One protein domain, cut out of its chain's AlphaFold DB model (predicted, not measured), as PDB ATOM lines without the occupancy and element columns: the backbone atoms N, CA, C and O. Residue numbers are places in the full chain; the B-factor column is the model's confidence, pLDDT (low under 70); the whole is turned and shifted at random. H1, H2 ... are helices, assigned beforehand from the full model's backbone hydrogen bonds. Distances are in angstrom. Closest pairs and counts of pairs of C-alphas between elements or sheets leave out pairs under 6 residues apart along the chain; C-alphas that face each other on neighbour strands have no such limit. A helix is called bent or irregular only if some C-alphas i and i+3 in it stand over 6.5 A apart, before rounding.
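Overview. This is residues 63 to 251 of the 264 residues of an uncharacterized protein of Azospirillum brasilense (UniProt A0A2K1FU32). Two long helices, H1 and H7, lie side by side running opposite ways, and the longest helix, H4, crosses this pair. H2 and H3 make a hairpin whose H2 packs on H1, while H5 folds back along the far part of H4 and H6 packs near the beginning of H4; residues 196 to 201 stick out. The printed part has 189 residues with seven named helices, H1 to H7 in order, no named strand, and is all helix. It is compact, with a radius of gyration of the C-alphas of 18.7 A, and spans 61 by 44 by 34 A.

Along the chain. Find C-alpha 63 at (117.752, 198.633, 162.196); from there H1 runs through residues 63 to 89, 38.6 A long. Next come H2, residues 96 to 112, and H3, residues 118 to 129. H4, residues 134 to 166, begins at C-alpha 134 at (112.728, 155.385, 154.806) and is 46.5 A long. It is irregular, with C-alphas 158 and 161 7.2 A apart, and has a kink of 49 degrees near residue 159. H5 covers residues 174 to 190 and H6 residues 204 to 220. H7, residues 223 to 249, is 38.8 A long and ends at C-alpha 249 at (110.826, 199.277, 158.939).

Arrangement. Begin at H4, the hub, which touches five helices. With residues 136 to 144 alone it touches H1, closest at the C-alphas of Ala 86 and Ala 140, 4.8 A, at a steep tilt of 46 degrees. With residues 147 to 155 alone it touches H7, closest at the C-alphas of Gly 151 and Ala 233, 5.3 A, at a steep tilt of 50 degrees. H4 and H5 form a hairpin at a shallow tilt of 26 degrees, with the C-alphas of Ile 153 and Val 179 closest at 6.0 A. H6 touches H4 at a steep tilt of 55 degrees, where the C-alphas of Leu 139 and Leu 216 are closest at 6.4 A. H1 and H7 touch at a shallow tilt of 16 degrees, opposite ways, with the C-alphas of Gly 68 and Ala 242 closest at 4.0 A. H2 touches H1 at a steep tilt of 66 degrees, closest at the C-alphas of Gly 80 and Leu 100, 4.9 A. H2 and H3 form a hairpin, closest at the C-alphas of Gly 110 and Gly 119, 3.9 A. H1 and H3 are apart, and so are H5 and H7. In H1, H2, H3, H5, H6 and H7 every O i to N i+4 pair is within hydrogen-bond range; in H4, 27 of 29 are.

Size, cuts and confidence. Look to Val 63 and Val 200 for the two C-alphas farthest apart, 63.7 A. The printed part has no cut. The link from H5 to H6, 13 residues, is long. Mean pLDDT of the printed part is 91.5, and residues 114 to 116 are under 70.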
ATOM      1  N   VAL A  63     117.703 199.359 160.918       96.06
ATOM      2  CA  VAL A  63     117.752 198.633 162.196       96.06
ATOM      3  C   VAL A  63     116.606 197.631 162.268       96.06
ATOM      4  O   VAL A  63     116.824 196.454 162.567       96.06
ATOM      5  N   TRP A  64     115.391 198.063 161.930       95.25
ATOM      6  CA  TRP A  64     114.221 197.185 161.913       95.25
ATOM      7  C   TRP A  64     114.297 196.134 160.800       95.25
ATOM      8  O   TRP A  64     113.921 194.979 161.030       95.25
ATOM      9  N   LEU A  65     114.863 196.473 159.634       95.56
ATOM     10  CA  LEU A  65     115.162 195.488 158.586       95.56
ATOM     11  C   LEU A  65     116.137 194.411 159.079       95.56
ATOM     12  O   LEU A  65     115.869 193.215 158.923       95.56
ATOM     13  N   ALA A  66     117.246 194.815 159.705       97.19
ATOM     14  CA  ALA A  66     118.242 193.891 160.241       97.19
ATOM     15  C   ALA A  66     117.667 193.017 161.370       97.19
ATOM     16  O   ALA A  66     117.941 191.813 161.421       97.19
ATOM     17  N   ALA A  67     116.829 193.586 162.240       97.31
ATOM     18  CA  ALA A  67     116.140 192.853 163.299       97.31
ATOM     19  C   ALA A  67     115.187 191.789 162.728       97.31
ATOM     20  O   ALA A  67     115.235 190.630 163.150       97.31
ATOM     21  N   GLY A  68     114.373 192.147 161.728       97.44
ATOM     22  CA  GLY A  68     113.472 191.208 161.057       97.44
ATOM     23  C   GLY A  68     114.221 190.086 160.337       97.44
ATOM     24  O   GLY A  68     113.864 188.911 160.474       97.44
ATOM     25  N   PHE A  69     115.314 190.423 159.645       97.38
ATOM     26  CA  PHE A  69     116.183 189.446 158.989       97.38
ATOM     27  C   PHE A  69     116.807 188.473 159.995       97.38
ATOM     28  O   PHE A  69     116.741 187.255 159.811       97.38
ATOM     29  N   THR A  70     117.352 188.997 161.094       98.25
ATOM     30  CA  THR A  70     117.976 188.195 162.156       98.25
ATOM     31  C   THR A  70     116.961 187.261 162.806       98.25
ATOM     32  O   THR A  70     117.221 186.067 162.949       98.25
ATOM     33  N   ALA A  71     115.766 187.761 163.125       98.25
ATOM     34  CA  ALA A  71     114.689 186.931 163.652       98.25
ATOM     35  C   ALA A  71     114.279 185.837 162.660       98.25
ATOM     36  O   ALA A  71     114.069 184.686 163.053       98.25
ATOM     37  N   LYS A  72     114.229 186.142 161.358       97.44
ATOM     38  CA  LYS A  72     113.933 185.122 160.351       97.44
ATOM     39  C   LYS A  72     115.031 184.063 160.260       97.44
ATOM     40  O   LYS A  72     114.710 182.881 160.128       97.44
ATOM     41  N   LEU A  73     116.297 184.457 160.374       97.56
ATOM     42  CA  LEU A  73     117.425 183.530 160.408       97.56
ATOM     43  C   LEU A  73     117.359 182.615 161.641       97.56
ATOM     44  O   LEU A  73     117.503 181.400 161.507       97.56
ATOM     45  N   LEU A  74     117.047 183.169 162.815       98.19
ATOM     46  CA  LEU A  74     116.824 182.394 164.040       98.19
ATOM     47  C   LEU A  74     115.648 181.421 163.889       98.19
ATOM     48  O   LEU A  74     115.771 180.258 164.266       98.19
ATOM     49  N   ALA A  75     114.552 181.839 163.247       97.94
ATOM     50  CA  ALA A  75     113.441 180.941 162.935       97.94
ATOM     51  C   ALA A  75     113.891 179.753 162.066       97.94
ATOM     52  O   ALA A  75     113.458 178.626 162.291       97.94
ATOM     53  N   VAL A  76     114.783 179.966 161.091       96.81
ATOM     54  CA  VAL A  76     115.340 178.871 160.276       96.81
ATOM     55  C   VAL A  76     116.199 177.928 161.121       96.81
ATOM     56  O   VAL A  76     116.070 176.709 160.980       96.81
ATOM     57  N   VAL A  77     117.022 178.464 162.026       98.12
ATOM     58  CA  VAL A  77     117.834 177.656 162.948       98.12
ATOM     59  C   VAL A  77     116.943 176.799 163.847       98.12
ATOM     60  O   VAL A  77     117.098 175.577 163.871       98.12
ATOM     61  N   CYS A  78     115.947 177.400 164.503       98.06
ATOM     62  CA  CYS A  78     114.987 176.675 165.337       98.06
ATOM     63  C   CYS A  78     114.205 175.627 164.536       98.06
ATOM     64  O   CYS A  78     113.959 174.533 165.033       98.06
ATOM     65  N   ALA A  79     113.844 175.911 163.283       97.38
ATOM     66  CA  ALA A  79     113.197 174.921 162.430       97.38
ATOM     67  C   ALA A  79     114.139 173.741 162.115       97.38
ATOM     68  O   ALA A  79     113.684 172.600 162.035       97.38
ATOM     69  N   GLY A  80     115.437 173.993 161.916       97.56
ATOM     70  CA  GLY A  80     116.440 172.945 161.707       97.56
ATOM     71  C   GLY A  80     116.617 172.060 162.941       97.56
ATOM     72  O   GLY A  80     116.645 170.835 162.822       97.56
ATOM     73  N   GLU A  81     116.638 172.661 164.128       98.12
ATOM     74  CA  GLU A  81     116.626 171.931 165.400       98.12
ATOM     75  C   GLU A  81     115.340 171.118 165.581       98.12
ATOM     76  O   GLU A  81     115.401 169.936 165.911       98.12
ATOM     77  N   ARG A  82     114.180 171.685 165.240       97.56
ATOM     78  CA  ARG A  82     112.906 170.954 165.259       97.56
ATOM     79  C   ARG A  82     112.917 169.743 164.321       97.56
ATOM     80  O   ARG A  82     112.391 168.689 164.670       97.56
ATOM     81  N   TRP A  83     113.523 169.870 163.139       97.38
ATOM     82  CA  TRP A  83     113.712 168.743 162.222       97.38
ATOM     83  C   TRP A  83     114.593 167.649 162.841       97.38
ATOM     84  O   TRP A  83     114.280 166.463 162.729       97.38
ATOM     85  N   ARG A  84     115.666 168.037 163.536       97.75
ATOM     86  CA  ARG A  84     116.515 167.101 164.281       97.75
ATOM     87  C   ARG A  84     115.744 166.383 165.383       97.75
ATOM     88  O   ARG A  84     115.847 165.164 165.477       97.75
ATOM     89  N   ASP A  85     114.957 167.108 166.168       97.62
ATOM     90  CA  ASP A  85     114.121 166.531 167.221       97.62
ATOM     91  C   ASP A  85     113.117 165.520 166.656       97.62
ATOM     92  O   ASP A  85     112.923 164.442 167.223       97.62
ATOM     93  N   ALA A  86     112.520 165.828 165.500       97.50
ATOM     94  CA  ALA A  86     111.618 164.916 164.807       97.50
ATOM     95  C   ALA A  86     112.330 163.628 164.353       97.50
ATOM     96  O   ALA A  86     111.774 162.537 164.491       97.50
ATOM     97  N   LEU A  87     113.568 163.731 163.861       97.12
ATOM     98  CA  LEU A  87     114.388 162.565 163.521       97.12
ATOM     99  C   LEU A  87     114.758 161.746 164.760       97.12
ATOM    100  O   LEU A  87     114.612 160.525 164.746       97.12
ATOM    101  N   TRP A  88     115.143 162.405 165.854       97.12
ATOM    102  CA  TRP A  88     115.471 161.732 167.110       97.12
ATOM    103  C   TRP A  88     114.262 160.981 167.675       97.12
ATOM    104  O   TRP A  88     114.391 159.833 168.097       97.12
ATOM    105  N   ALA A  89     113.073 161.588 167.620       96.00
ATOM    106  CA  ALA A  89     111.812 160.947 167.988       96.00
ATOM    107  C   ALA A  89     111.446 159.774 167.057       96.00
ATOM    108  O   ALA A  89     110.792 158.823 167.488       96.00
ATOM    109  N   ALA A  90     111.884 159.815 165.796       95.50
ATOM    110  CA  ALA A  90     111.722 158.727 164.835       95.50
ATOM    111  C   ALA A  90     112.766 157.601 164.985       95.50
ATOM    112  O   ALA A  90     112.626 156.564 164.327       95.50
ATOM    113  N   GLY A  91     113.761 157.776 165.865       94.94
ATOM    114  CA  GLY A  91     114.828 156.812 166.149       94.94
ATOM    115  C   GLY A  91     116.151 157.081 165.425       94.94
ATOM    116  O   GLY A  91     117.081 156.296 165.573       94.94
ATOM    117  N   GLU A  92     116.263 158.180 164.677       96.12
ATOM    118  CA  GLU A  92     117.436 158.518 163.863       96.12
ATOM    119  C   GLU A  92     118.206 159.678 164.496       96.12
ATOM    120  O   GLU A  92     117.658 160.756 164.730       96.12
ATOM    121  N   ARG A  93     119.501 159.495 164.767       94.69
ATOM    122  CA  ARG A  93     120.331 160.542 165.378       94.69
ATOM    123  C   ARG A  93     121.097 161.317 164.317       94.69
ATOM    124  O   ARG A  93     121.962 160.772 163.645       94.69
ATOM    125  N   VAL A  94     120.834 162.618 164.235       95.00
ATOM    126  CA  VAL A  94     121.589 163.552 163.387       95.00
ATOM    127  C   VAL A  94     122.209 164.679 164.208       95.00
ATOM    128  O   VAL A  94     121.678 165.067 165.251       95.00
ATOM    129  N   SER A  95     123.344 165.200 163.739       96.31
ATOM    130  CA  SER A  95     124.020 166.347 164.350       96.31
ATOM    131  C   SER A  95     123.309 167.663 164.020       96.31
ATOM    132  O   SER A  95     122.621 167.774 163.005       96.31
ATOM    133  N   HIS A  96     123.519 168.686 164.856       96.44
ATOM    134  CA  HIS A  96     123.023 170.050 164.630       96.44
ATOM    135  C   HIS A  96     123.404 170.583 163.239       96.44
ATOM    136  O   HIS A  96     122.553 171.006 162.460       96.44
ATOM    137  N   GLY A  97     124.693 170.497 162.891       96.62
ATOM    138  CA  GLY A  97     125.208 171.007 161.620       96.62
ATOM    139  C   GLY A  97     124.603 170.305 160.404       96.62
ATOM    140  O   GLY A  97     124.291 170.960 159.409       96.62
ATOM    141  N   LEU A  98     124.378 168.988 160.485       95.75
ATOM    142  CA  LEU A  98     123.699 168.256 159.417       95.75
ATOM    143  C   LEU A  98     122.230 168.680 159.304       95.75
ATOM    144  O   LEU A  98     121.763 168.937 158.198       95.75
ATOM    145  N   ALA A  99     121.517 168.809 160.424       96.81
ATOM    146  CA  ALA A  99     120.118 169.230 160.429       96.81
ATOM    147  C   ALA A  99     119.927 170.640 159.844       96.81
ATOM    148  O   ALA A  99     119.030 170.847 159.024       96.81
ATOM    149  N   LEU A 100     120.813 171.582 160.180       97.19
ATOM    150  CA  LEU A 100     120.810 172.928 159.600       97.19
ATOM    151  C   LEU A 100     121.121 172.911 158.101       97.19
ATOM    152  O   LEU A 100     120.396 173.527 157.323       97.19
ATOM    153  N   ARG A 101     122.143 172.162 157.663       97.31
ATOM    154  CA  ARG A 101     122.461 172.000 156.231       97.31
ATOM    155  C   ARG A 101     121.291 171.420 155.442       97.31
ATOM    156  O   ARG A 101     120.982 171.908 154.355       97.31
ATOM    157  N   LEU A 102     120.624 170.414 156.000       96.31
ATOM    158  CA  LEU A 102     119.420 169.811 155.437       96.31
ATOM    159  C   LEU A 102     118.262 170.819 155.381       96.31
ATOM    160  O   LEU A 102     117.559 170.877 154.374       96.31
ATOM    161  N   MET A 103     118.091 171.645 156.419       96.06
ATOM    162  CA  MET A 103     117.071 172.695 156.446       96.06
ATOM    163  C   MET A 103     117.313 173.761 155.376       96.06
ATOM    164  O   MET A 103     116.410 174.038 154.590       96.06
ATOM    165  N   PHE A 104     118.522 174.320 155.287       95.75
ATOM    166  CA  PHE A 104     118.853 175.316 154.264       95.75
ATOM    167  C   PHE A 104     118.736 174.752 152.848       95.75
ATOM    168  O   PHE A 104     118.170 175.409 151.977       95.75
ATOM    169  N   THR A 105     119.191 173.515 152.631       94.94
ATOM    170  CA  THR A 105     119.005 172.824 151.349       94.94
ATOM    171  C   THR A 105     117.518 172.698 151.011       94.94
ATOM    172  O   THR A 105     117.103 173.056 149.910       94.94
ATOM    173  N   GLY A 106     116.695 172.255 151.965       93.00
ATOM    174  CA  GLY A 106     115.247 172.164 151.784       93.00
ATOM    175  C   GLY A 106     114.604 173.514 151.464       93.00
ATOM    176  O   GLY A 106     113.791 173.599 150.548       93.00
ATOM    177  N   LEU A 107     115.004 174.586 152.154       92.25
ATOM    178  CA  LEU A 107     114.514 175.939 151.882       92.25
ATOM    179  C   LEU A 107     114.889 176.415 150.477       92.25
ATOM    180  O   LEU A 107     114.017 176.913 149.770       92.25
ATOM    181  N   PHE A 108     116.141 176.216 150.059       92.88
ATOM    182  CA  PHE A 108     116.618 176.570 148.721       92.88
ATOM    183  C   PHE A 108     115.806 175.864 147.631       92.88
ATOM    184  O   PHE A 108     115.207 176.515 146.774       92.88
ATOM    185  N   PHE A 109     115.703 174.535 147.701       90.44
ATOM    186  CA  PHE A 109     114.919 173.775 146.727       90.44
ATOM    187  C   PHE A 109     113.423 174.087 146.812       90.44
ATOM    188  O   PHE A 109     112.737 174.019 145.799       90.44
ATOM    189  N   GLY A 110     112.921 174.490 147.981       89.56
ATOM    190  CA  GLY A 110     111.556 174.985 148.145       89.56
ATOM    191  C   GLY A 110     111.269 176.297 147.405       89.56
ATOM    192  O   GLY A 110     110.114 176.534 147.072       89.56
ATOM    193  N   GLN A 111     112.282 177.125 147.122       86.62
ATOM    194  CA  GLN A 111     112.115 178.343 146.310       86.62
ATOM    195  C   GLN A 111     112.197 178.071 144.803       86.62
ATOM    196  O   GLN A 111     111.623 178.813 144.012       86.62
ATOM    197  N   VAL A 112     112.922 177.024 144.401       84.62
ATOM    198  CA  VAL A 112     113.199 176.726 142.985       84.62
ATOM    199  C   VAL A 112     112.205 175.719 142.406       84.62
ATOM    200  O   VAL A 112     111.810 175.828 141.245       84.62
ATOM    201  N   LEU A 113     111.808 174.709 143.187       78.69
ATOM    202  CA  LEU A 113     110.979 173.617 142.689       78.69
ATOM    203  C   LEU A 113     109.490 173.989 142.695       78.69
ATOM    204  O   LEU A 113     108.967 174.450 143.710       78.69
ATOM    205  N   PRO A 114     108.757 173.707 141.603       66.62
ATOM    206  CA  PRO A 114     107.316 173.884 141.580       66.62
ATOM    207  C   PRO A 114     106.636 172.869 142.510       66.62
ATOM    208  O   PRO A 114     106.629 171.666 142.250       66.62
ATOM    209  N   GLY A 115     106.012 173.368 143.578       66.00
ATOM    210  CA  GLY A 115     105.170 172.587 144.485       66.00
ATOM    211  C   GLY A 115     105.505 172.801 145.959       66.00
ATOM    212  O   GLY A 115     106.666 172.851 146.347       66.00
ATOM    213  N   ALA A 116     104.471 172.849 146.803       63.97
ATOM    214  CA  ALA A 116     104.591 173.131 148.238       63.97
ATOM    215  C   ALA A 116     105.419 172.098 149.036       63.97
ATOM    216  O   ALA A 116     105.754 172.349 150.187       63.97
ATOM    217  N   LEU A 117     105.742 170.943 148.439       70.31
ATOM    218  CA  LEU A 117     106.465 169.836 149.079       70.31
ATOM    219  C   LEU A 117     107.890 169.632 148.538       70.31
ATOM    220  O   LEU A 117     108.608 168.781 149.057       70.31
ATOM    221  N   GLY A 118     108.320 170.377 147.510       78.25
ATOM    222  CA  GLY A 118     109.593 170.119 146.818       78.25
ATOM    223  C   GLY A 118     110.809 170.167 147.747       78.25
ATOM    224  O   GLY A 118     111.627 169.247 147.755       78.25
ATOM    225  N   GLY A 119     110.884 171.193 148.597       86.19
ATOM    226  CA  GLY A 119     111.966 171.351 149.572       86.19
ATOM    227  C   GLY A 119     112.029 170.235 150.619       86.19
ATOM    228  O   GLY A 119     113.103 169.715 150.925       86.19
ATOM    229  N   ASP A 120     110.872 169.810 151.129       89.94
ATOM    230  CA  ASP A 120     110.785 168.754 152.143       89.94
ATOM    231  C   ASP A 120     111.122 167.375 151.576       89.94
ATOM    232  O   ASP A 120     111.769 166.574 152.253       89.94
ATOM    233  N   VAL A 121     110.740 167.110 150.321       90.75
ATOM    234  CA  VAL A 121     111.107 165.876 149.613       90.75
ATOM    235  C   VAL A 121     112.619 165.786 149.451       90.75
ATOM    236  O   VAL A 121     113.194 164.746 149.766       90.75
ATOM    237  N   VAL A 122     113.280 166.869 149.025       93.31
ATOM    238  CA  VAL A 122     114.745 166.884 148.887       93.31
ATOM    239  C   VAL A 122     115.417 166.668 150.242       93.31
ATOM    240  O   VAL A 122     116.299 165.817 150.360       93.31
ATOM    241  N   ARG A 123     114.967 167.372 151.288       94.19
ATOM    242  CA  ARG A 123     115.492 167.204 152.651       94.19
ATOM    243  C   ARG A 123     115.323 165.769 153.161       94.19
ATOM    244  O   ARG A 123     116.265 165.193 153.711       94.19
ATOM    245  N   GLY A 124     114.145 165.181 152.964       95.31
ATOM    246  CA  GLY A 124     113.857 163.798 153.335       95.31
ATOM    247  C   GLY A 124     114.720 162.802 152.560       95.31
ATOM    248  O   GLY A 124     115.334 161.923 153.161       95.31
ATOM    249  N   TRP A 125     114.849 162.979 151.245       95.56
ATOM    250  CA  TRP A 125     115.681 162.127 150.395       95.56
ATOM    251  C   TRP A 125     117.164 162.189 150.772       95.56
ATOM    252  O   TRP A 125     117.811 161.147 150.856       95.56
ATOM    253  N   LEU A 126     117.699 163.377 151.066       96.00
ATOM    254  CA  LEU A 126     119.075 163.524 151.554       96.00
ATOM    255  C   LEU A 126     119.272 162.842 152.911       96.00
ATOM    256  O   LEU A 126     120.310 162.227 153.140       96.00
ATOM    257  N   THR A 127     118.267 162.898 153.786       96.56
ATOM    258  CA  THR A 127     118.301 162.201 155.080       96.56
ATOM    259  C   THR A 127     118.316 160.682 154.889       96.56
ATOM    260  O   THR A 127     119.134 159.996 155.496       96.56
ATOM    261  N   TYR A 128     117.479 160.161 153.985       97.06
ATOM    262  CA  TYR A 128     117.467 158.745 153.602       97.06
ATOM    263  C   TYR A 128     118.812 158.303 153.006       97.06
ATOM    264  O   TYR A 128     119.384 157.299 153.423       97.06
ATOM    265  N   ARG A 129     119.377 159.092 152.082       95.94
ATOM    266  CA  ARG A 129     120.708 158.829 151.508       95.94
ATOM    267  C   ARG A 129     121.839 158.890 152.533       95.94
ATOM    268  O   ARG A 129     122.872 158.272 152.307       95.94
ATOM    269  N   GLY A 130     121.644 159.608 153.636       92.69
ATOM    270  CA  GLY A 130     122.556 159.639 154.777       92.69
ATOM    271  C   GLY A 130     122.518 158.387 155.659       92.69
ATOM    272  O   GLY A 130     123.247 158.345 156.643       92.69
ATOM    273  N   GLY A 131     121.690 157.386 155.329       93.06
ATOM    274  CA  GLY A 131     121.614 156.100 156.033       93.06
ATOM    275  C   GLY A 131     120.385 155.926 156.929       93.06
ATOM    276  O   GLY A 131     120.200 154.846 157.482       93.06
ATOM    277  N   ALA A 132     119.531 156.947 157.055       95.62
ATOM    278  CA  ALA A 132     118.291 156.833 157.817       95.62
ATOM    279  C   ALA A 132     117.284 155.913 157.113       95.62
ATOM    280  O   ALA A 132     117.148 155.927 155.884       95.62
ATOM    281  N   SER A 133     116.503 155.161 157.885       95.50
ATOM    282  CA  SER A 133     115.456 154.311 157.315       95.50
ATOM    283  C   SER A 133     114.345 155.145 156.659       95.50
ATOM    284  O   SER A 133     113.902 156.164 157.191       95.50
ATOM    285  N   SER A 134     113.821 154.692 155.514       94.31
ATOM    286  CA  SER A 134     112.728 155.385 154.806       94.31
ATOM    287  C   SER A 134     111.492 155.576 155.692       94.31
ATOM    288  O   SER A 134     110.860 156.631 155.675       94.31
ATOM    289  N   ALA A 135     111.189 154.582 156.532       92.88
ATOM    290  CA  ALA A 135     110.120 154.645 157.517       92.88
ATOM    291  C   ALA A 135     110.344 155.754 158.561       92.88
ATOM    292  O   ALA A 135     109.398 156.470 158.883       92.88
ATOM    293  N   ALA A 136     111.566 155.916 159.080       94.62
ATOM    294  CA  ALA A 136     111.869 156.982 160.033       94.62
ATOM    295  C   ALA A 136     111.869 158.367 159.374       94.62
ATOM    296  O   ALA A 136     111.379 159.318 159.974       94.62
ATOM    297  N   VAL A 137     112.330 158.483 158.126       96.31
ATOM    298  CA  VAL A 137     112.273 159.743 157.367       96.31
ATOM    299  C   VAL A 137     110.829 160.192 157.150       96.31
ATOM    300  O   VAL A 137     110.507 161.350 157.408       96.31
ATOM    301  N   VAL A 138     109.942 159.289 156.718       95.06
ATOM    302  CA  VAL A 138     108.510 159.600 156.558       95.06
ATOM    303  C   VAL A 138     107.895 159.998 157.897       95.06
ATOM    304  O   VAL A 138     107.204 161.014 157.976       95.06
ATOM    305  N   LEU A 139     108.187 159.243 158.958       94.94
ATOM    306  CA  LEU A 139     107.724 159.547 160.307       94.94
ATOM    307  C   LEU A 139     108.181 160.939 160.766       94.94
ATOM    308  O   LEU A 139     107.360 161.716 161.246       94.94
ATOM    309  N   ALA A 140     109.456 161.282 160.564       96.19
ATOM    310  CA  ALA A 140     110.019 162.581 160.915       96.19
ATOM    311  C   ALA A 140     109.426 163.724 160.077       96.19
ATOM    312  O   ALA A 140     109.170 164.795 160.619       96.19
ATOM    313  N   LEU A 141     109.160 163.516 158.780       95.56
ATOM    314  CA  LEU A 141     108.488 164.506 157.922       95.56
ATOM    315  C   LEU A 141     107.092 164.834 158.447       95.56
ATOM    316  O   LEU A 141     106.751 166.008 158.598       95.56
ATOM    317  N   VAL A 142     106.302 163.807 158.763       94.56
ATOM    318  CA  VAL A 142     104.958 163.993 159.322       94.56
ATOM    319  C   VAL A 142     105.038 164.632 160.708       94.56
ATOM    320  O   VAL A 142     104.288 165.562 160.996       94.56
ATOM    321  N   LEU A 143     105.973 164.188 161.548       95.25
ATOM    322  CA  LEU A 143     106.163 164.730 162.888       95.25
ATOM    323  C   LEU A 143     106.572 166.210 162.857       95.25
ATOM    324  O   LEU A 143     105.958 167.005 163.558       95.25
ATOM    325  N   ASP A 144     107.514 166.618 162.001       94.94
ATOM    326  CA  ASP A 144     107.891 168.030 161.817       94.94
ATOM    327  C   ASP A 144     106.682 168.890 161.414       94.94
ATOM    328  O   ASP A 144     106.495 169.985 161.951       94.94
ATOM    329  N   ARG A 145     105.811 168.382 160.525       93.31
ATOM    330  CA  ARG A 145     104.560 169.073 160.159       93.31
ATOM    331  C   ARG A 145     103.586 169.176 161.327       93.31
ATOM    332  O   ARG A 145     103.010 170.243 161.525       93.31
ATOM    333  N   LEU A 146     103.410 168.111 162.108       94.19
ATOM    334  CA  LEU A 146     102.529 168.137 163.276       94.19
ATOM    335  C   LEU A 146     103.047 169.082 164.357       94.19
ATOM    336  O   LEU A 146     102.272 169.870 164.882       94.19
ATOM    337  N   LEU A 147     104.349 169.078 164.647       94.88
ATOM    338  CA  LEU A 147     104.949 170.004 165.609       94.88
ATOM    339  C   LEU A 147     104.781 171.462 165.157       94.88
ATOM    340  O   LEU A 147     104.449 172.332 165.969       94.88
ATOM    341  N   ALA A 148     104.963 171.738 163.861       94.12
ATOM    342  CA  ALA A 148     104.694 173.053 163.278       94.12
ATOM    343  C   ALA A 148     103.226 173.470 163.451       94.12
ATOM    344  O   ALA A 148     102.953 174.600 163.865       94.12
ATOM    345  N   LEU A 149     102.302 172.549 163.161       93.19
ATOM    346  CA  LEU A 149     100.863 172.772 163.243       93.19
ATOM    347  C   LEU A 149     100.400 172.987 164.685       93.19
ATOM    348  O   LEU A 149      99.662 173.932 164.929       93.19
ATOM    349  N   VAL A 150     100.872 172.186 165.642       93.62
ATOM    350  CA  VAL A 150     100.575 172.369 167.072       93.62
ATOM    351  C   VAL A 150     101.040 173.745 167.535       93.62
ATOM    352  O   VAL A 150     100.264 174.471 168.147       93.62
ATOM    353  N   GLY A 151     102.266 174.148 167.186       91.62
ATOM    354  CA  GLY A 151     102.759 175.491 167.503       91.62
ATOM    355  C   GLY A 151     101.878 176.601 166.914       91.62
ATOM    356  O   GLY A 151     101.608 177.594 167.582       91.62
ATOM    357  N   CYS A 152     101.374 176.403 165.692       91.00
ATOM    358  CA  CYS A 152     100.488 177.353 165.019       91.00
ATOM    359  C   CYS A 152      99.110 177.422 165.696       91.00
ATOM    360  O   CYS A 152      98.607 178.509 165.959       91.00
ATOM    361  N   ILE A 153      98.525 176.267 166.032       91.06
ATOM    362  CA  ILE A 153      97.253 176.161 166.758       91.06
ATOM    363  C   ILE A 153      97.357 176.858 168.116       91.06
ATOM    364  O   ILE A 153      96.454 177.607 168.471       91.06
ATOM    365  N   LEU A 154      98.453 176.650 168.854       90.94
ATOM    366  CA  LEU A 154      98.682 177.302 170.146       90.94
ATOM    367  C   LEU A 154      98.794 178.822 170.000       90.94
ATOM    368  O   LEU A 154      98.146 179.549 170.748       90.94
ATOM    369  N   LEU A 155      99.565 179.302 169.019       89.38
ATOM    370  CA  LEU A 155      99.674 180.733 168.737       89.38
ATOM    371  C   LEU A 155      98.305 181.336 168.390       89.38
ATOM    372  O   LEU A 155      97.925 182.366 168.944       89.38
ATOM    373  N   LEU A 156      97.555 180.682 167.499       87.62
ATOM    374  CA  LEU A 156      96.239 181.150 167.080       87.62
ATOM    375  C   LEU A 156      95.261 181.154 168.254       87.62
ATOM    376  O   LEU A 156      94.571 182.146 168.445       87.62
ATOM    377  N   PHE A 157      95.254 180.093 169.067       89.31
ATOM    378  CA  PHE A 157      94.440 179.982 170.277       89.31
ATOM    379  C   PHE A 157      94.715 181.125 171.261       89.31
ATOM    380  O   PHE A 157      93.774 181.758 171.732       89.31
ATOM    381  N   LEU A 158      95.989 181.440 171.519       90.00
ATOM    382  CA  LEU A 158      96.379 182.563 172.378       90.00
ATOM    383  C   LEU A 158      95.962 183.924 171.793       90.00
ATOM    384  O   LEU A 158      95.639 184.839 172.546       90.00
ATOM    385  N   GLY A 159      95.934 184.052 170.464       86.69
ATOM    386  CA  GLY A 159      95.469 185.249 169.762       86.69
ATOM    387  C   GLY A 159      93.946 185.373 169.630       86.69
ATOM    388  O   GLY A 159      93.465 186.460 169.309       86.69
ATOM    389  N   LEU A 160      93.174 184.306 169.880       87.56
ATOM    390  CA  LEU A 160      91.718 184.296 169.673       87.56
ATOM    391  C   LEU A 160      90.966 185.386 170.445       87.56
ATOM    392  O   LEU A 160      90.111 186.013 169.822       87.56
ATOM    393  N   PRO A 161      91.232 185.654 171.743       87.19
ATOM    394  CA  PRO A 161      90.481 186.670 172.479       87.19
ATOM    395  C   PRO A 161      90.599 188.048 171.826       87.19
ATOM    396  O   PRO A 161      89.609 188.760 171.689       87.19
ATOM    397  N   HIS A 162      91.805 188.387 171.365       85.12
ATOM    398  CA  HIS A 162      92.050 189.625 170.647       85.12
ATOM    399  C   HIS A 162      91.363 189.607 169.279       85.12
ATOM    400  O   HIS A 162      90.590 190.509 168.980       85.12
ATOM    401  N   LEU A 163      91.552 188.541 168.493       83.19
ATOM    402  CA  LEU A 163      90.948 188.410 167.167       83.19
ATOM    403  C   LEU A 163      89.417 188.548 167.206       83.19
ATOM    404  O   LEU A 163      88.850 189.245 166.374       83.19
ATOM    405  N   VAL A 164      88.745 187.903 168.164       85.19
ATOM    406  CA  VAL A 164      87.281 187.955 168.312       85.19
ATOM    407  C   VAL A 164      86.812 189.346 168.744       85.19
ATOM    408  O   VAL A 164      85.762 189.790 168.289       85.19
ATOM    409  N   ALA A 165      87.585 190.046 169.581       85.94
ATOM    410  CA  ALA A 165      87.253 191.399 170.021       85.94
ATOM    411  C   ALA A 165      87.385 192.446 168.901       85.94
ATOM    412  O   ALA A 165      86.672 193.446 168.914       85.94
ATOM    413  N   THR A 166      88.291 192.230 167.943       84.31
ATOM    414  CA  THR A 166      88.619 193.215 166.900       84.31
ATOM    415  C   THR A 166      88.000 192.899 165.540       84.31
ATOM    416  O   THR A 166      87.909 193.778 164.683       84.31
ATOM    417  N   ALA A 167      87.616 191.646 165.299       83.44
ATOM    418  CA  ALA A 167      87.082 191.207 164.019       83.44
ATOM    419  C   ALA A 167      85.621 191.652 163.810       83.44
ATOM    420  O   ALA A 167      84.817 191.616 164.742       83.44
ATOM    421  N   PRO A 168      85.225 191.980 162.563       87.19
ATOM    422  CA  PRO A 168      83.821 192.143 162.212       87.19
ATOM    423  C   PRO A 168      82.996 190.899 162.599       87.19
ATOM    424  O   PRO A 168      83.479 189.775 162.412       87.19
ATOM    425  N   PRO A 169      81.733 191.051 163.048       86.19
ATOM    426  CA  PRO A 169      80.897 189.921 163.472       86.19
ATOM    427  C   PRO A 169      80.741 188.813 162.419       86.19
ATOM    428  O   PRO A 169      80.570 187.648 162.767       86.19
ATOM    429  N   SER A 170      80.849 189.157 161.131       85.12
ATOM    430  CA  SER A 170      80.782 188.212 160.009       85.12
ATOM    431  C   SER A 170      81.964 187.239 159.934       85.12
ATOM    432  O   SER A 170      81.828 186.180 159.327       85.12
ATOM    433  N   VAL A 171      83.114 187.573 160.533       86.81
ATOM    434  CA  VAL A 171      84.352 186.770 160.455       86.81
ATOM    435  C   VAL A 171      84.956 186.426 161.818       86.81
ATOM    436  O   VAL A 171      85.878 185.615 161.875       86.81
ATOM    437  N   ALA A 172      84.417 186.959 162.919       86.75
ATOM    438  CA  ALA A 172      84.900 186.698 164.280       86.75
ATOM    439  C   ALA A 172      84.986 185.195 164.625       86.75
ATOM    440  O   ALA A 172      85.913 184.766 165.311       86.75
ATOM    441  N   TRP A 173      84.077 184.371 164.090       87.25
ATOM    442  CA  TRP A 173      84.067 182.920 164.312       87.25
ATOM    443  C   TRP A 173      85.013 182.125 163.406       87.25
ATOM    444  O   TRP A 173      85.260 180.951 163.683       87.25
ATOM    445  N   ALA A 174      85.585 182.731 162.361       88.50
ATOM    446  CA  ALA A 174      86.453 182.022 161.420       88.50
ATOM    447  C   ALA A 174      87.735 181.504 162.095       88.50
ATOM    448  O   ALA A 174      88.124 180.357 161.877       88.50
ATOM    449  N   GLY A 175      88.356 182.318 162.956       86.06
ATOM    450  CA  GLY A 175      89.536 181.924 163.734       86.06
ATOM    451  C   GLY A 175      89.256 180.754 164.685       86.06
ATOM    452  O   GLY A 175      89.901 179.711 164.551       86.06
ATOM    453  N   PRO A 176      88.276 180.871 165.606       88.69
ATOM    454  CA  PRO A 176      87.881 179.775 166.490       88.69
ATOM    455  C   PRO A 176      87.486 178.498 165.738       88.69
ATOM    456  O   PRO A 176      87.924 177.407 166.108       88.69
ATOM    457  N   ALA A 177      86.713 178.618 164.652       90.50
ATOM    458  CA  ALA A 177      86.315 177.477 163.831       90.50
ATOM    459  C   ALA A 177      87.522 176.797 163.168       90.50
ATOM    460  O   ALA A 177      87.597 175.569 163.161       90.50
ATOM    461  N   ALA A 178      88.491 177.567 162.662       88.56
ATOM    462  CA  ALA A 178      89.719 177.023 162.087       88.56
ATOM    463  C   ALA A 178      90.564 176.280 163.135       88.56
ATOM    464  O   ALA A 178      91.024 175.170 162.862       88.56
ATOM    465  N   VAL A 179      90.725 176.842 164.340       90.19
ATOM    466  CA  VAL A 179      91.418 176.176 165.463       90.19
ATOM    467  C   VAL A 179      90.744 174.851 165.803       90.19
ATOM    468  O   VAL A 179      91.418 173.821 165.868       90.19
ATOM    469  N   LEU A 180      89.421 174.866 165.980       91.81
ATOM    470  CA  LEU A 180      88.650 173.674 166.318       91.81
ATOM    471  C   LEU A 180      88.758 172.613 165.220       91.81
ATOM    472  O   LEU A 180      89.054 171.458 165.515       91.81
ATOM    473  N   LEU A 181      88.571 173.001 163.956       93.62
ATOM    474  CA  LEU A 181      88.654 172.097 162.813       93.62
ATOM    475  C   LEU A 181      90.035 171.438 162.718       93.62
ATOM    476  O   LEU A 181      90.119 170.222 162.555       93.62
ATOM    477  N   LEU A 182      91.112 172.219 162.848       91.44
ATOM    478  CA  LEU A 182      92.482 171.702 162.798       91.44
ATOM    479  C   LEU A 182      92.778 170.764 163.972       91.44
ATOM    480  O   LEU A 182      93.355 169.695 163.765       91.44
ATOM    481  N   ALA A 183      92.355 171.127 165.186       90.69
ATOM    482  CA  ALA A 183      92.531 170.292 166.369       90.69
ATOM    483  C   ALA A 183      91.764 168.965 166.243       90.69
ATOM    484  O   ALA A 183      92.343 167.900 166.463       90.69
ATOM    485  N   VAL A 184      90.497 169.009 165.819       92.44
ATOM    486  CA  VAL A 184      89.668 167.815 165.596       92.44
ATOM    487  C   VAL A 184      90.259 166.945 164.489       92.44
ATOM    488  O   VAL A 184      90.431 165.746 164.696       92.44
ATOM    489  N   ALA A 185      90.633 167.524 163.346       91.81
ATOM    490  CA  ALA A 185      91.249 166.782 162.246       91.81
ATOM    491  C   ALA A 185      92.551 166.090 162.679       91.81
ATOM    492  O   ALA A 185      92.777 164.925 162.347       91.81
ATOM    493  N   MET A 186      93.384 166.776 163.469       90.75
ATOM    494  CA  MET A 186      94.619 166.214 164.012       90.75
ATOM    495  C   MET A 186      94.339 165.062 164.987       90.75
ATOM    496  O   MET A 186      94.952 164.003 164.860       90.75
ATOM    497  N   ILE A 187      93.394 165.230 165.919       90.12
ATOM    498  CA  ILE A 187      93.006 164.176 166.871       90.12
ATOM    499  C   ILE A 187      92.448 162.963 166.120       90.12
ATOM    500  O   ILE A 187      92.906 161.846 166.350       90.12
ATOM    501  N   LEU A 188      91.514 163.157 165.187       90.00
ATOM    502  CA  LEU A 188      90.936 162.067 164.394       90.00
ATOM    503  C   LEU A 188      92.003 161.334 163.570       90.00
ATOM    504  O   LEU A 188      92.042 160.102 163.574       90.00
ATOM    505  N   GLY A 189      92.913 162.071 162.926       87.69
ATOM    506  CA  GLY A 189      94.025 161.492 162.169       87.69
ATOM    507  C   GLY A 189      94.957 160.644 163.039       87.69
ATOM    508  O   GLY A 189      95.348 159.547 162.639       87.69
ATOM    509  N   LEU A 190      95.245 161.096 164.263       88.06
ATOM    510  CA  LEU A 190      96.053 160.351 165.233       88.06
ATOM    511  C   LEU A 190      95.335 159.143 165.838       88.06
ATOM    512  O   LEU A 190      95.995 158.326 166.471       88.06
ATOM    513  N   GLN A 191      94.020 159.010 165.665       89.06
ATOM    514  CA  GLN A 191      93.229 157.869 166.139       89.06
ATOM    515  C   GLN A 191      92.857 156.895 165.010       89.06
ATOM    516  O   GLN A 191      92.229 155.868 165.271       89.06
ATOM    517  N   ALA A 192      93.276 157.167 163.769       85.75
ATOM    518  CA  ALA A 192      92.906 156.383 162.592       85.75
ATOM    519  C   ALA A 192      93.342 154.904 162.667       85.75
ATOM    520  O   ALA A 192      92.652 154.022 162.159       85.75
ATOM    521  N   ASP A 193      94.450 154.594 163.343       84.81
ATOM    522  CA  ASP A 193      94.914 153.222 163.595       84.81
ATOM    523  C   ASP A 193      94.071 152.455 164.617       84.81
ATOM    524  O   ASP A 193      94.219 151.238 164.682       84.81
ATOM    525  N   ARG A 194      93.196 153.107 165.391       86.31
ATOM    526  CA  ARG A 194      92.320 152.453 166.382       86.31
ATOM    527  C   ARG A 194      90.925 152.137 165.848       86.31
ATOM    528  O   ARG A 194      90.163 151.466 166.534       86.31
ATOM    529  N   LEU A 195      90.595 152.588 164.638       84.75
ATOM    530  CA  LEU A 195      89.299 152.303 164.034       84.75
ATOM    531  C   LEU A 195      89.140 150.786 163.797       84.75
ATOM    532  O   LEU A 195      90.051 150.154 163.241       84.75
ATOM    533  N   PRO A 196      88.012 150.182 164.219       82.38
ATOM    534  CA  PRO A 196      87.743 148.769 163.990       82.38
ATOM    535  C   PRO A 196      87.445 148.547 162.503       82.38
ATOM    536  O   PRO A 196      86.326 148.731 162.038       82.38
ATOM    537  N   LEU A 197      88.476 148.190 161.735       81.88
ATOM    538  CA  LEU A 197      88.338 147.852 160.320       81.88
ATOM    539  C   LEU A 197      88.121 146.341 160.151       81.88
ATOM    540  O   LEU A 197      88.857 145.562 160.765       81.88
ATOM    541  N   PRO A 198      87.180 145.909 159.291       82.06
ATOM    542  CA  PRO A 198      87.009 144.497 158.968       82.06
ATOM    543  C   PRO A 198      88.293 143.928 158.342       82.06
ATOM    544  O   PRO A 198      88.984 144.613 157.583       82.06
ATOM    545  N   GLY A 199      88.605 142.658 158.630       77.56
ATOM    546  CA  GLY A 199      89.863 142.006 158.224       77.56
ATOM    547  C   GLY A 199      90.162 142.071 156.721       77.56
ATOM    548  O   GLY A 199      91.319 142.176 156.321       77.56
ATOM    549  N   VAL A 200      89.116 142.128 155.893       79.56
ATOM    550  CA  VAL A 200      89.184 142.260 154.428       79.56
ATOM    551  C   VAL A 200      89.874 143.560 153.980       79.56
ATOM    552  O   VAL A 200      90.514 143.604 152.925       79.56
ATOM    553  N   LEU A 201      89.798 144.621 154.791       82.50
ATOM    554  CA  LEU A 201      90.396 145.923 154.494       82.50
ATOM    555  C   LEU A 201      91.846 146.044 155.003       82.50
ATOM    556  O   LEU A 201      92.556 146.978 154.630       82.50
ATOM    557  N   LEU A 202      92.340 145.083 155.796       83.69
ATOM    558  CA  LEU A 202      93.693 145.085 156.380       83.69
ATOM    559  C   LEU A 202      94.769 144.539 155.438       83.69
ATOM    560  O   LEU A 202      95.633 143.729 155.800       83.69
ATOM    561  N   ARG A 203      94.762 145.048 154.208       88.38
ATOM    562  CA  ARG A 203      95.812 144.776 153.224       88.38
ATOM    563  C   ARG A 203      97.178 145.268 153.744       88.38
ATOM    564  O   ARG A 203      97.218 146.195 154.557       88.38
ATOM    565  N   PRO A 204      98.306 144.694 153.279       88.44
ATOM    566  CA  PRO A 204      99.651 145.102 153.700       88.44
ATOM    567  C   PRO A 204      99.905 146.624 153.750       88.44
ATOM    568  O   PRO A 204     100.414 147.082 154.774       88.44
ATOM    569  N   PRO A 205      99.502 147.445 152.751       87.00
ATOM    570  CA  PRO A 205      99.701 148.895 152.828       87.00
ATOM    571  C   PRO A 205      98.895 149.551 153.958       87.00
ATOM    572  O   PRO A 205      99.405 150.429 154.645       87.00
ATOM    573  N   VAL A 206      97.666 149.091 154.215       85.75
ATOM    574  CA  VAL A 206      96.820 149.616 155.301       85.75
ATOM    575  C   VAL A 206      97.430 149.283 156.662       85.75
ATOM    576  O   VAL A 206      97.481 150.137 157.544       85.75
ATOM    577  N   ARG A 207      97.966 148.066 156.827       86.31
ATOM    578  CA  ARG A 207      98.697 147.675 158.043       86.31
ATOM    579  C   ARG A 207      99.953 148.522 158.254       86.31
ATOM    580  O   ARG A 207     100.182 148.975 159.373       86.31
ATOM    581  N   ALA A 208     100.717 148.787 157.194       87.12
ATOM    582  CA  ALA A 208     101.896 149.648 157.262       87.12
ATOM    583  C   ALA A 208     101.535 151.083 157.684       87.12
ATOM    584  O   ALA A 208     102.176 151.634 158.578       87.12
ATOM    585  N   VAL A 209     100.472 151.662 157.114       86.88
ATOM    586  CA  VAL A 209      99.983 152.998 157.497       86.88
ATOM    587  C   VAL A 209      99.531 153.025 158.958       86.88
ATOM    588  O   VAL A 209      99.961 153.901 159.703       86.88
ATOM    589  N   ARG A 210      98.731 152.048 159.410       89.38
ATOM    590  CA  ARG A 210      98.305 151.967 160.821       89.38
ATOM    591  C   ARG A 210      99.501 151.869 161.772       89.38
ATOM    592  O   ARG A 210      99.527 152.560 162.787       89.38
ATOM    593  N   ALA A 211     100.514 151.074 161.424       88.31
ATOM    594  CA  ALA A 211     101.745 150.977 162.206       88.31
ATOM    595  C   ALA A 211     102.507 152.314 162.260       88.31
ATOM    596  O   ALA A 211     103.021 152.682 163.317       88.31
ATOM    597  N   GLN A 212     102.548 153.074 161.160       89.75
ATOM    598  CA  GLN A 212     103.150 154.411 161.141       89.75
ATOM    599  C   GLN A 212     102.380 155.412 162.006       89.75
ATOM    600  O   GLN A 212     103.005 156.152 162.759       89.75
ATOM    601  N   VAL A 213     101.043 155.403 161.975       90.00
ATOM    602  CA  VAL A 213     100.222 156.271 162.843       90.00
ATOM    603  C   VAL A 213     100.433 155.926 164.322       90.00
ATOM    604  O   VAL A 213     100.609 156.824 165.145       90.00
ATOM    605  N   ALA A 214     100.513 154.638 164.669       89.62
ATOM    606  CA  ALA A 214     100.822 154.212 166.032       89.62
ATOM    607  C   ALA A 214     102.213 154.696 166.489       89.62
ATOM    608  O   ALA A 214     102.348 155.234 167.592       89.62
ATOM    609  N   ARG A 215     103.233 154.572 165.624       91.88
ATOM    610  CA  ARG A 215     104.585 155.101 165.877       91.88
ATOM    611  C   ARG A 215     104.592 156.620 166.019       91.88
ATOM    612  O   ARG A 215     105.262 157.127 166.908       91.88
ATOM    613  N   LEU A 216     103.836 157.333 165.188       92.56
ATOM    614  CA  LEU A 216     103.700 158.789 165.241       92.56
ATOM    615  C   LEU A 216     103.100 159.250 166.563       92.56
ATOM    616  O   LEU A 216     103.648 160.149 167.197       92.56
ATOM    617  N   ARG A 217     102.030 158.594 167.021       91.56
ATOM    618  CA  ARG A 217     101.424 158.885 168.323       91.56
ATOM    619  C   ARG A 217     102.420 158.685 169.469       91.56
ATOM    620  O   ARG A 217     102.504 159.533 170.349       91.56
ATOM    621  N   ALA A 218     103.185 157.593 169.451       90.69
ATOM    622  CA  ALA A 218     104.214 157.345 170.461       90.69
ATOM    623  C   ALA A 218     105.356 158.378 170.385       90.69
ATOM    624  O   ALA A 218     105.793 158.895 171.412       90.69
ATOM    625  N   ALA A 219     105.797 158.727 169.174       91.75
ATOM    626  CA  ALA A 219     106.857 159.701 168.939       91.75
ATOM    627  C   ALA A 219     106.462 161.117 169.390       91.75
ATOM    628  O   ALA A 219     107.304 161.823 169.939       91.75
ATOM    629  N   LEU A 220     105.193 161.515 169.236       90.31
ATOM    630  CA  LEU A 220     104.671 162.809 169.704       90.31
ATOM    631  C   LEU A 220     104.792 163.005 171.222       90.31
ATOM    632  O   LEU A 220     104.917 164.135 171.678       90.31
ATOM    633  N   LEU A 221     104.774 161.916 171.993       88.50
ATOM    634  CA  LEU A 221     104.926 161.943 173.451       88.50
ATOM    635  C   LEU A 221     106.389 161.796 173.898       88.50
ATOM    636  O   LEU A 221     106.681 161.787 175.093       88.50
ATOM    637  N   SER A 222     107.326 161.659 172.956       93.31
ATOM    638  CA  SER A 222     108.748 161.556 173.275       93.31
ATOM    639  C   SER A 222     109.309 162.889 173.781       93.31
ATOM    640  O   SER A 222     108.872 163.967 173.377       93.31
ATOM    641  N   ARG A 223     110.356 162.825 174.614       94.19
ATOM    642  CA  ARG A 223     111.075 164.026 175.078       94.19
ATOM    643  C   ARG A 223     111.589 164.877 173.913       94.19
ATOM    644  O   ARG A 223     111.519 166.095 173.987       94.19
ATOM    645  N   ALA A 224     112.061 164.238 172.842       93.94
ATOM    646  CA  ALA A 224     112.518 164.934 171.645       93.94
ATOM    647  C   ALA A 224     111.374 165.725 170.991       93.94
ATOM    648  O   ALA A 224     111.540 166.905 170.718       93.94
ATOM    649  N   ALA A 225     110.182 165.140 170.839       91.62
ATOM    650  CA  ALA A 225     109.029 165.865 170.300       91.62
ATOM    651  C   ALA A 225     108.587 167.039 171.193       91.62
ATOM    652  O   ALA A 225     108.246 168.097 170.669       91.62
ATOM    653  N   LEU A 226     108.649 166.893 172.522       92.56
ATOM    654  CA  LEU A 226     108.360 167.990 173.455       92.56
ATOM    655  C   LEU A 226     109.359 169.150 173.312       92.56
ATOM    656  O   LEU A 226     108.950 170.308 173.275       92.56
ATOM    657  N   VAL A 227     110.652 168.854 173.161       95.44
ATOM    658  CA  VAL A 227     111.668 169.870 172.830       95.44
ATOM    659  C   VAL A 227     111.386 170.481 171.451       95.44
ATOM    660  O   VAL A 227     111.438 171.698 171.286       95.44
ATOM    661  N   GLY A 228     110.955 169.667 170.488       95.25
ATOM    662  CA  GLY A 228     110.521 170.125 169.171       95.25
ATOM    663  C   GLY A 228     109.329 171.092 169.214       95.25
ATOM    664  O   GLY A 228     109.244 171.989 168.372       95.25
ATOM    665  N   LEU A 229     108.432 170.981 170.202       94.69
ATOM    666  CA  LEU A 229     107.368 171.968 170.426       94.69
ATOM    667  C   LEU A 229     107.923 173.316 170.892       94.69
ATOM    668  O   LEU A 229     107.434 174.347 170.432       94.69
ATOM    669  N   LEU A 230     108.965 173.329 171.730       95.62
ATOM    670  CA  LEU A 230     109.650 174.567 172.128       95.62
ATOM    671  C   LEU A 230     110.299 175.237 170.916       95.62
ATOM    672  O   LEU A 230     110.102 176.431 170.692       95.62
ATOM    673  N   HIS A 231     110.993 174.462 170.077       96.88
ATOM    674  CA  HIS A 231     111.528 174.974 168.818       96.88
ATOM    675  C   HIS A 231     110.418 175.484 167.889       96.88
ATOM    676  O   HIS A 231     110.582 176.519 167.252       96.88
ATOM    677  N   SER A 232     109.265 174.812 167.836       96.56
ATOM    678  CA  SER A 232     108.108 175.274 167.061       96.56
ATOM    679  C   SER A 232     107.563 176.612 167.568       96.56
ATOM    680  O   SER A 232     107.335 177.522 166.772       96.56
ATOM    681  N   ALA A 233     107.416 176.769 168.886       95.12
ATOM    682  CA  ALA A 233     107.016 178.034 169.493       95.12
ATOM    683  C   ALA A 233     108.026 179.147 169.170       95.12
ATOM    684  O   ALA A 233     107.625 180.224 168.733       95.12
ATOM    685  N   ALA A 234     109.328 178.867 169.278       96.50
ATOM    686  CA  ALA A 234     110.380 179.813 168.915       96.50
ATOM    687  C   ALA A 234     110.308 180.235 167.436       96.50
ATOM    688  O   ALA A 234     110.404 181.425 167.141       96.50
ATOM    689  N   VAL A 235     110.066 179.296 166.509       97.50
ATOM    690  CA  VAL A 235     109.864 179.592 165.075       97.50
ATOM    691  C   VAL A 235     108.709 180.571 164.873       97.50
ATOM    692  O   VAL A 235     108.848 181.541 164.120       97.50
ATOM    693  N   HIS A 236     107.574 180.326 165.527       95.56
ATOM    694  CA  HIS A 236     106.380 181.162 165.401       95.56
ATOM    695  C   HIS A 236     106.590 182.550 166.002       95.56
ATOM    696  O   HIS A 236     106.315 183.538 165.328       95.56
ATOM    697  N   LEU A 237     107.166 182.642 167.202       94.62
ATOM    698  CA  LEU A 237     107.496 183.917 167.846       94.62
ATOM    699  C   LEU A 237     108.479 184.741 167.008       94.62
ATOM    700  O   LEU A 237     108.234 185.918 166.755       94.62
ATOM    701  N   CYS A 238     109.548 184.115 166.505       97.12
ATOM    702  CA  CYS A 238     110.501 184.774 165.613       97.12
ATOM    703  C   CYS A 238     109.834 185.244 164.316       97.12
ATOM    704  O   CYS A 238     110.153 186.316 163.811       97.12
ATOM    705  N   THR A 239     108.898 184.462 163.773       95.62
ATOM    706  CA  THR A 239     108.173 184.829 162.549       95.62
ATOM    707  C   THR A 239     107.228 186.005 162.790       95.62
ATOM    708  O   THR A 239     107.231 186.937 161.990       95.62
ATOM    709  N   VAL A 240     106.469 186.006 163.891       93.25
ATOM    710  CA  VAL A 240     105.600 187.132 164.278       93.25
ATOM    711  C   VAL A 240     106.428 188.397 164.484       93.25
ATOM    712  O   VAL A 240     106.118 189.435 163.905       93.25
ATOM    713  N   PHE A 241     107.521 188.299 165.242       94.94
ATOM    714  CA  PHE A 241     108.420 189.426 165.459       94.94
ATOM    715  C   PHE A 241     109.017 189.943 164.145       94.94
ATOM    716  O   PHE A 241     109.017 191.147 163.920       94.94
ATOM    717  N   ALA A 242     109.469 189.058 163.250       96.50
ATOM    718  CA  ALA A 242     110.015 189.466 161.958       96.50
ATOM    719  C   ALA A 242     108.989 190.241 161.119       96.50
ATOM    720  O   ALA A 242     109.334 191.257 160.523       96.50
ATOM    721  N   VAL A 243     107.726 189.804 161.109       93.75
ATOM    722  CA  VAL A 243     106.641 190.513 160.413       93.75
ATOM    723  C   VAL A 243     106.417 191.906 161.009       93.75
ATOM    724  O   VAL A 243     106.332 192.873 160.254       93.75
ATOM    725  N   ILE A 244     106.374 192.025 162.340       92.31
ATOM    726  CA  ILE A 244     106.238 193.323 163.021       92.31
ATOM    727  C   ILE A 244     107.432 194.225 162.688       92.31
ATOM    728  O   ILE A 244     107.233 195.378 162.314       92.31
ATOM    729  N   ALA A 245     108.655 193.699 162.758       94.50
ATOM    730  CA  ALA A 245     109.874 194.441 162.455       94.50
ATOM    731  C   ALA A 245     109.894 194.950 161.005       94.50
ATOM    732  O   ALA A 245     110.176 196.120 160.777       94.50
ATOM    733  N   TYR A 246     109.523 194.125 160.021       95.12
ATOM    734  CA  TYR A 246     109.448 194.575 158.627       95.12
ATOM    735  C   TYR A 246     108.376 195.642 158.401       95.12
ATOM    736  O   TYR A 246     108.586 196.572 157.626       95.12
ATOM    737  N   ALA A 247     107.233 195.537 159.075       92.19
ATOM    738  CA  ALA A 247     106.184 196.535 158.951       92.19
ATOM    739  C   ALA A 247     106.580 197.870 159.619       92.19
ATOM    740  O   ALA A 247     106.362 198.921 159.017       92.19
ATOM    741  N   GLN A 248     107.261 197.833 160.771       92.12
ATOM    742  CA  GLN A 248     107.881 199.014 161.391       92.12
ATOM    743  C   GLN A 248     108.951 199.635 160.485       92.12
ATOM    744  O   GLN A 248     108.944 200.844 160.273       92.12
ATOM    745  N   ALA A 249     109.810 198.809 159.877       93.62
ATOM    746  CA  ALA A 249     110.826 199.277 158.939       93.62
ATOM    747  C   ALA A 249     110.217 200.062 157.773       93.62
ATOM    748  O   ALA A 249     110.759 201.085 157.384       93.62
ATOM    749  N   LEU A 250     109.075 199.617 157.244       91.56
ATOM    750  CA  LEU A 250     108.382 200.257 156.120       91.56
ATOM    751  C   LEU A 250     107.472 201.430 156.534       91.56
ATOM    752  O   LEU A 250     106.710 201.929 155.699       91.56
ATOM    753  N   GLY A 251     107.497 201.842 157.807       87.25
ATOM    754  CA  GLY A 251     106.636 202.903 158.336       87.25
ATOM    755  C   GLY A 251     105.145 202.548 158.305       87.25
ATOM    756  O   GLY A 251     104.292 203.435 158.253       87.25
TER     757      GLY A 251